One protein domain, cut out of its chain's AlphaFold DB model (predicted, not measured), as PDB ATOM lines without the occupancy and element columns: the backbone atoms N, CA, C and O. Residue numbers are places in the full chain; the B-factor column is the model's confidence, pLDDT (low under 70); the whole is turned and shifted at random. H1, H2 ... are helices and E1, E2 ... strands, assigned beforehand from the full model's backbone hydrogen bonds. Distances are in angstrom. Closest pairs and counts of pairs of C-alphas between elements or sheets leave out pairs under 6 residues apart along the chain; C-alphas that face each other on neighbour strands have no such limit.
ATOM      1  N   LEU A   3      -3.549  12.276  20.025       79.12
ATOM      2  CA  LEU A   3      -2.890  11.547  21.105       79.12
ATOM      3  C   LEU A   3      -1.388  11.669  20.852       79.12
ATOM      4  O   LEU A   3      -0.917  11.208  19.814       79.12
ATOM      5  N   ASP A   4      -0.675  12.350  21.741       78.31
ATOM      6  CA  ASP A   4       0.771  12.532  21.608       78.31
ATOM      7  C   ASP A   4       1.523  11.334  22.206       78.31
ATOM      8  O   ASP A   4       1.018  10.671  23.113       78.31
ATOM      9  N   ASP A   5       2.705  11.066  21.660       73.56
ATOM     10  CA  ASP A   5       3.698  10.084  22.091       73.56
ATOM     11  C   ASP A   5       3.134   8.697  22.454       73.56
ATOM     12  O   ASP A   5       3.259   8.193  23.570       73.56
ATOM     13  N   VAL A   6       2.473   8.050  21.492       76.12
ATOM     14  CA  VAL A   6       1.899   6.714  21.678       76.12
ATOM     15  C   VAL A   6       2.991   5.642  21.544       76.12
ATOM     16  O   VAL A   6       3.541   5.429  20.463       76.12
ATOM     17  N   TRP A   7       3.271   4.927  22.640       74.19
ATOM     18  CA  TRP A   7       4.298   3.872  22.712       74.19
ATOM     19  C   TRP A   7       3.784   2.445  22.422       74.19
ATOM     20  O   TRP A   7       4.580   1.574  22.077       74.19
ATOM     21  N   GLU A   8       2.477   2.173  22.539       77.62
ATOM     22  CA  GLU A   8       1.888   0.839  22.298       77.62
ATOM     23  C   GLU A   8       0.434   0.884  21.773       77.62
ATOM     24  O   GLU A   8      -0.143   1.958  21.591       77.62
ATOM     25  N   LYS A   9      -0.184  -0.281  21.497       79.69
ATOM     26  CA  LYS A   9      -1.567  -0.347  20.981       79.69
ATOM     27  C   LYS A   9      -2.592   0.015  22.064       79.69
ATOM     28  O   LYS A   9      -3.028  -0.845  22.828       79.69
ATOM     29  N   LEU A  10      -3.051   1.264  22.055       79.25
ATOM     30  CA  LEU A  10      -4.140   1.745  22.903       79.25
ATOM     31  C   LEU A  10      -5.489   1.083  22.564       79.25
ATOM     32  O   LEU A  10      -5.914   1.030  21.409       79.25
ATOM     33  N   ASP A  11      -6.216   0.661  23.600       79.50
ATOM     34  CA  ASP A  11      -7.641   0.333  23.507       79.50
ATOM     35  C   ASP A  11      -8.473   1.607  23.704       79.50
ATOM     36  O   ASP A  11      -8.707   2.050  24.831       79.50
ATOM     37  N   PHE A  12      -8.939   2.186  22.594       77.94
ATOM     38  CA  PHE A  12      -9.797   3.372  22.586       77.94
ATOM     39  C   PHE A  12     -11.015   3.246  23.516       77.94
ATOM     40  O   PHE A  12     -11.325   4.197  24.236       77.94
ATOM     41  N   ALA A  13     -11.667   2.079  23.572       71.94
ATOM     42  CA  ALA A  13     -12.866   1.896  24.387       71.94
ATOM     43  C   ALA A  13     -12.552   1.958  25.891       71.94
ATOM     44  O   ALA A  13     -13.346   2.493  26.666       71.94
ATOM     45  N   ARG A  14     -11.372   1.472  26.301       73.56
ATOM     46  CA  ARG A  14     -10.889   1.520  27.693       73.56
ATOM     47  C   ARG A  14     -10.603   2.945  28.172       73.56
ATOM     48  O   ARG A  14     -10.857   3.242  29.336       73.56
ATOM     49  N   ILE A  15     -10.140   3.827  27.283       72.69
ATOM     50  CA  ILE A  15      -9.918   5.260  27.561       72.69
ATOM     51  C   ILE A  15     -11.126   6.148  27.198       72.69
ATOM     52  O   ILE A  15     -10.996   7.361  27.053       72.69
ATOM     53  N   GLY A  16     -12.323   5.562  27.072       68.12
ATOM     54  CA  GLY A  16     -13.586   6.295  26.918       68.12
ATOM     55  C   GLY A  16     -13.884   6.821  25.509       68.12
ATOM     56  O   GLY A  16     -14.899   7.488  25.315       68.12
ATOM     57  N   ILE A  17     -13.051   6.504  24.515       70.38
ATOM     58  CA  ILE A  17     -13.300   6.816  23.105       70.38
ATOM     59  C   ILE A  17     -14.184   5.694  22.531       70.38
ATOM     60  O   ILE A  17     -13.725   4.555  22.411       70.38
ATOM     61  N   PRO A  18     -15.458   5.960  22.187       61.88
ATOM     62  CA  PRO A  18     -16.373   4.915  21.743       61.88
ATOM     63  C   PRO A  18     -15.911   4.286  20.425       61.88
ATOM     64  O   PRO A  18     -15.368   4.957  19.545       61.88
ATOM     65  N   SER A  19     -16.166   2.984  20.275       57.19
ATOM     66  CA  SER A  19     -15.785   2.241  19.077       57.19
ATOM     67  C   SER A  19     -16.524   2.726  17.818       57.19
ATOM     68  O   SER A  19     -17.543   3.425  17.856       57.19
ATOM     69  N   SER A  20     -15.980   2.320  16.671       54.38
ATOM     70  CA  SER A  20     -16.395   2.693  15.313       54.38
ATOM     71  C   SER A  20     -17.891   2.601  15.008       54.38
ATOM     72  O   SER A  20     -18.401   3.337  14.161       54.38
ATOM     73  N   GLU A  21     -18.601   1.702  15.686       53.62
ATOM     74  CA  GLU A  21     -19.999   1.380  15.409       53.62
ATOM     75  C   GLU A  21     -20.976   2.494  15.812       53.62
ATOM     76  O   GLU A  21     -22.147   2.439  15.428       53.62
ATOM     77  N   HIS A  22     -20.540   3.495  16.590       48.19
ATOM     78  CA  HIS A  22     -21.436   4.511  17.162       48.19
ATOM     79  C   HIS A  22     -21.144   5.956  16.719       48.19
ATOM     80  O   HIS A  22     -22.073   6.760  16.674       48.19
ATOM     81  N   HIS A  23     -19.909   6.297  16.318       54.34
ATOM     82  CA  HIS A  23     -19.530   7.680  15.971       54.34
ATOM     83  C   HIS A  23     -18.742   7.787  14.653       54.34
ATOM     84  O   HIS A  23     -17.522   7.952  14.629       54.34
ATOM     85  N   LYS A  24     -19.468   7.757  13.528       52.69
ATOM     86  CA  LYS A  24     -18.913   8.045  12.195       52.69
ATOM     87  C   LYS A  24     -18.588   9.539  12.059       52.69
ATOM     88  O   LYS A  24     -19.479  10.333  11.777       52.69
ATOM     89  N   GLY A  25     -17.322   9.903  12.261       59.31
ATOM     90  CA  GLY A  25     -16.821  11.276  12.096       59.31
ATOM     91  C   GLY A  25     -15.607  11.638  12.960       59.31
ATOM     92  O   GLY A  25     -14.942  12.633  12.691       59.31
ATOM     93  N   CYS A  26     -15.279  10.843  13.983       64.94
ATOM     94  CA  CYS A  26     -14.127  11.108  14.847       64.94
ATOM     95  C   CYS A  26     -12.809  10.647  14.202       64.94
ATOM     96  O   CYS A  26     -12.514   9.454  14.180       64.94
ATOM     97  N   LYS A  27     -11.999  11.605  13.734       73.38
ATOM     98  CA  LYS A  27     -10.604  11.384  13.321       73.38
ATOM     99  C   LYS A  27      -9.659  11.414  14.521       73.38
ATOM    100  O   LYS A  27      -9.715  12.347  15.340       73.38
ATOM    101  N   ILE A  28      -8.784  10.416  14.610       79.19
ATOM    102  CA  ILE A  28      -7.762  10.289  15.651       79.19
ATOM    103  C   ILE A  28      -6.396  10.409  14.985       79.19
ATOM    104  O   ILE A  28      -5.984   9.521  14.249       79.19
ATOM    105  N   LEU A  29      -5.704  11.510  15.248       84.56
ATOM    106  CA  LEU A  29      -4.281  11.636  14.976       84.56
ATOM    107  C   LEU A  29      -3.535  11.037  16.172       84.56
ATOM    108  O   LEU A  29      -3.874  11.353  17.313       84.56
ATOM    109  N   ILE A  30      -2.540  10.198  15.923       84.19
ATOM    110  CA  ILE A  30      -1.541   9.812  16.921       84.19
ATOM    111  C   ILE A  30      -0.179  10.351  16.492       84.19
ATOM    112  O   ILE A  30       0.097  10.404  15.290       84.19
ATOM    113  N   THR A  31       0.676  10.703  17.445       82.94
ATOM    114  CA  THR A  31       2.128  10.707  17.231       82.94
ATOM    115  C   THR A  31       2.725   9.464  17.903       82.94
ATOM    116  O   THR A  31       2.097   8.880  18.787       82.94
ATOM    117  N   ALA A  32       3.864   8.967  17.422       78.12
ATOM    118  CA  ALA A  32       4.531   7.775  17.955       78.12
ATOM    119  C   ALA A  32       6.003   7.736  17.523       78.12
ATOM    120  O   ALA A  32       6.341   8.233  16.450       78.12
ATOM    121  N   ARG A  33       6.862   7.049  18.286       71.31
ATOM    122  CA  ARG A  33       8.292   6.845  17.946       71.31
ATOM    123  C   ARG A  33       8.586   5.523  17.218       71.31
ATOM    124  O   ARG A  33       9.737   5.144  17.029       71.31
ATOM    125  N   SER A  34       7.540   4.790  16.820       73.62
ATOM    126  CA  SER A  34       7.635   3.493  16.138       73.62
ATOM    127  C   SER A  34       6.560   3.334  15.054       73.62
ATOM    128  O   SER A  34       5.375   3.603  15.272       73.62
ATOM    129  N   VAL A  35       6.963   2.823  13.882       75.69
ATOM    130  CA  VAL A  35       6.039   2.480  12.785       75.69
ATOM    131  C   VAL A  35       5.133   1.320  13.195       75.69
ATOM    132  O   VAL A  35       3.972   1.263  12.790       75.69
ATOM    133  N   GLU A  36       5.650   0.400  14.006       79.00
ATOM    134  CA  GLU A  36       4.965  -0.775  14.537       79.00
ATOM    135  C   GLU A  36       3.787  -0.360  15.416       79.00
ATOM    136  O   GLU A  36       2.723  -0.968  15.299       79.00
ATOM    137  N   VAL A  37       3.909   0.721  16.199       80.31
ATOM    138  CA  VAL A  37       2.764   1.323  16.898       80.31
ATOM    139  C   VAL A  37       1.720   1.786  15.885       80.31
ATOM    140  O   VAL A  37       0.582   1.325  15.945       80.31
ATOM    141  N   CYS A  38       2.093   2.588  14.883       80.88
ATOM    142  CA  CYS A  38       1.167   3.044  13.835       80.88
ATOM    143  C   CYS A  38       0.603   1.906  12.953       80.88
ATOM    144  O   CYS A  38      -0.406   2.079  12.268       80.88
ATOM    145  N   ILE A  39       1.251   0.740  12.893       81.56
ATOM    146  CA  ILE A  39       0.706  -0.484  12.282       81.56
ATOM    147  C   ILE A  39      -0.288  -1.136  13.242       81.56
ATOM    148  O   ILE A  39      -1.403  -1.438  12.834       81.56
ATOM    149  N   SER A  40       0.086  -1.310  14.509       81.75
ATOM    150  CA  SER A  40      -0.757  -1.929  15.529       81.75
ATOM    151  C   SER A  40      -2.021  -1.123  15.817       81.75
ATOM    152  O   SER A  40      -3.051  -1.721  16.079       81.75
ATOM    153  N   MET A  41      -1.979   0.204  15.699       81.56
ATOM    154  CA  MET A  41      -3.120   1.113  15.843       81.56
ATOM    155  C   MET A  41      -4.011   1.175  14.592       81.56
ATOM    156  O   MET A  41      -4.960   1.954  14.559       81.56
ATOM    157  N   ASP A  42      -3.718   0.364  13.568       79.50
ATOM    158  CA  ASP A  42      -4.468   0.284  12.312       79.50
ATOM    159  C   ASP A  42      -4.567   1.653  11.582       79.50
ATOM    160  O   ASP A  42      -5.556   1.961  10.912       79.50
ATOM    161  N   CYS A  43      -3.526   2.497  11.698       79.94
ATOM    162  CA  CYS A  43      -3.509   3.835  11.100       79.94
ATOM    163  C   CYS A  43      -3.521   3.780   9.563       79.94
ATOM    164  O   CYS A  43      -2.678   3.129   8.937       79.94
ATOM    165  N   GLN A  44      -4.440   4.541   8.973       76.88
ATOM    166  CA  GLN A  44      -4.750   4.585   7.546       76.88
ATOM    167  C   GLN A  44      -3.761   5.454   6.759       76.88
ATOM    168  O   GLN A  44      -3.281   5.042   5.704       76.88
ATOM    169  N   ARG A  45      -3.406   6.629   7.297       78.81
ATOM    170  CA  ARG A  45      -2.334   7.495   6.779       78.81
ATOM    171  C   ARG A  45      -1.202   7.571   7.791       78.81
ATOM    172  O   ARG A  45      -1.449   7.605   8.993       78.81
ATOM    173  N   LYS A  46       0.037   7.595   7.295       83.44
ATOM    174  CA  LYS A  46       1.271   7.720   8.079       83.44
ATOM    175  C   LYS A  46       2.118   8.809   7.434       83.44
ATOM    176  O   LYS A  46       2.448   8.720   6.254       83.44
ATOM    177  N   ILE A  47       2.389   9.853   8.199       78.12
ATOM    178  CA  ILE A  47       3.181  11.024   7.848       78.12
ATOM    179  C   ILE A  47       4.497  10.879   8.603       78.12
ATOM    180  O   ILE A  47       4.513  10.649   9.811       78.12
TER     181      ILE A  47
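AT A GLANCE: This is residues 3 to 47 of the 1164 residues of the protein "Disease resistance protein RPS2" of Vigna unguiculata (UniProt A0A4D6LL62). Little regular structure is seen here: one short helix, H1, sits with two short strands, E1 and E2, toward one end, and a long loop, residues 3 to 26, runs out to the other end round His 22 and folds back into E1. The printed part has 45 residues, with E1, H1, E2 along the chain; the class is mixed, helices and strands, with only 15 residues in named elements. It is compact, with a radius of gyration of the C-alphas of 10.7 A and spans of 29 by 20 by 16 A.

IN THESE COORDINATES: H1, residues 35 to 40, is 8.6 A long and begins at C-alpha 35 (6.039, 2.480, 12.785). E1, residues 27 to 32, is 16.2 A long and begins at C-alpha 27 (-10.604, 11.384, 13.321). E2, residues 45 to 47, is 6.6 A long and ends at C-alpha 47 (3.181, 11.024, 7.848).

HOW THE PARTS SIT: The closest C-alphas of H1 and E1 are those of Cys 38 and Ala 32, 7.1 A apart. Those of H1 and E2 are Cys 38 and Lys 46, 7.4 A apart. E1 and E2 are near each other, with 5 pairs of C-alphas within 10 A; each pairs with no named strand. In H1 every O i to N i+4 pair is within hydrogen-bond range.

THE WHOLE: The C-alphas farthest apart, of His 22 and Arg 33, are 29.8 A apart. The printed part has no cut, and both links are tight. Mean pLDDT of the printed part is 73.4; residues 16 and 18 to 26 are under 70.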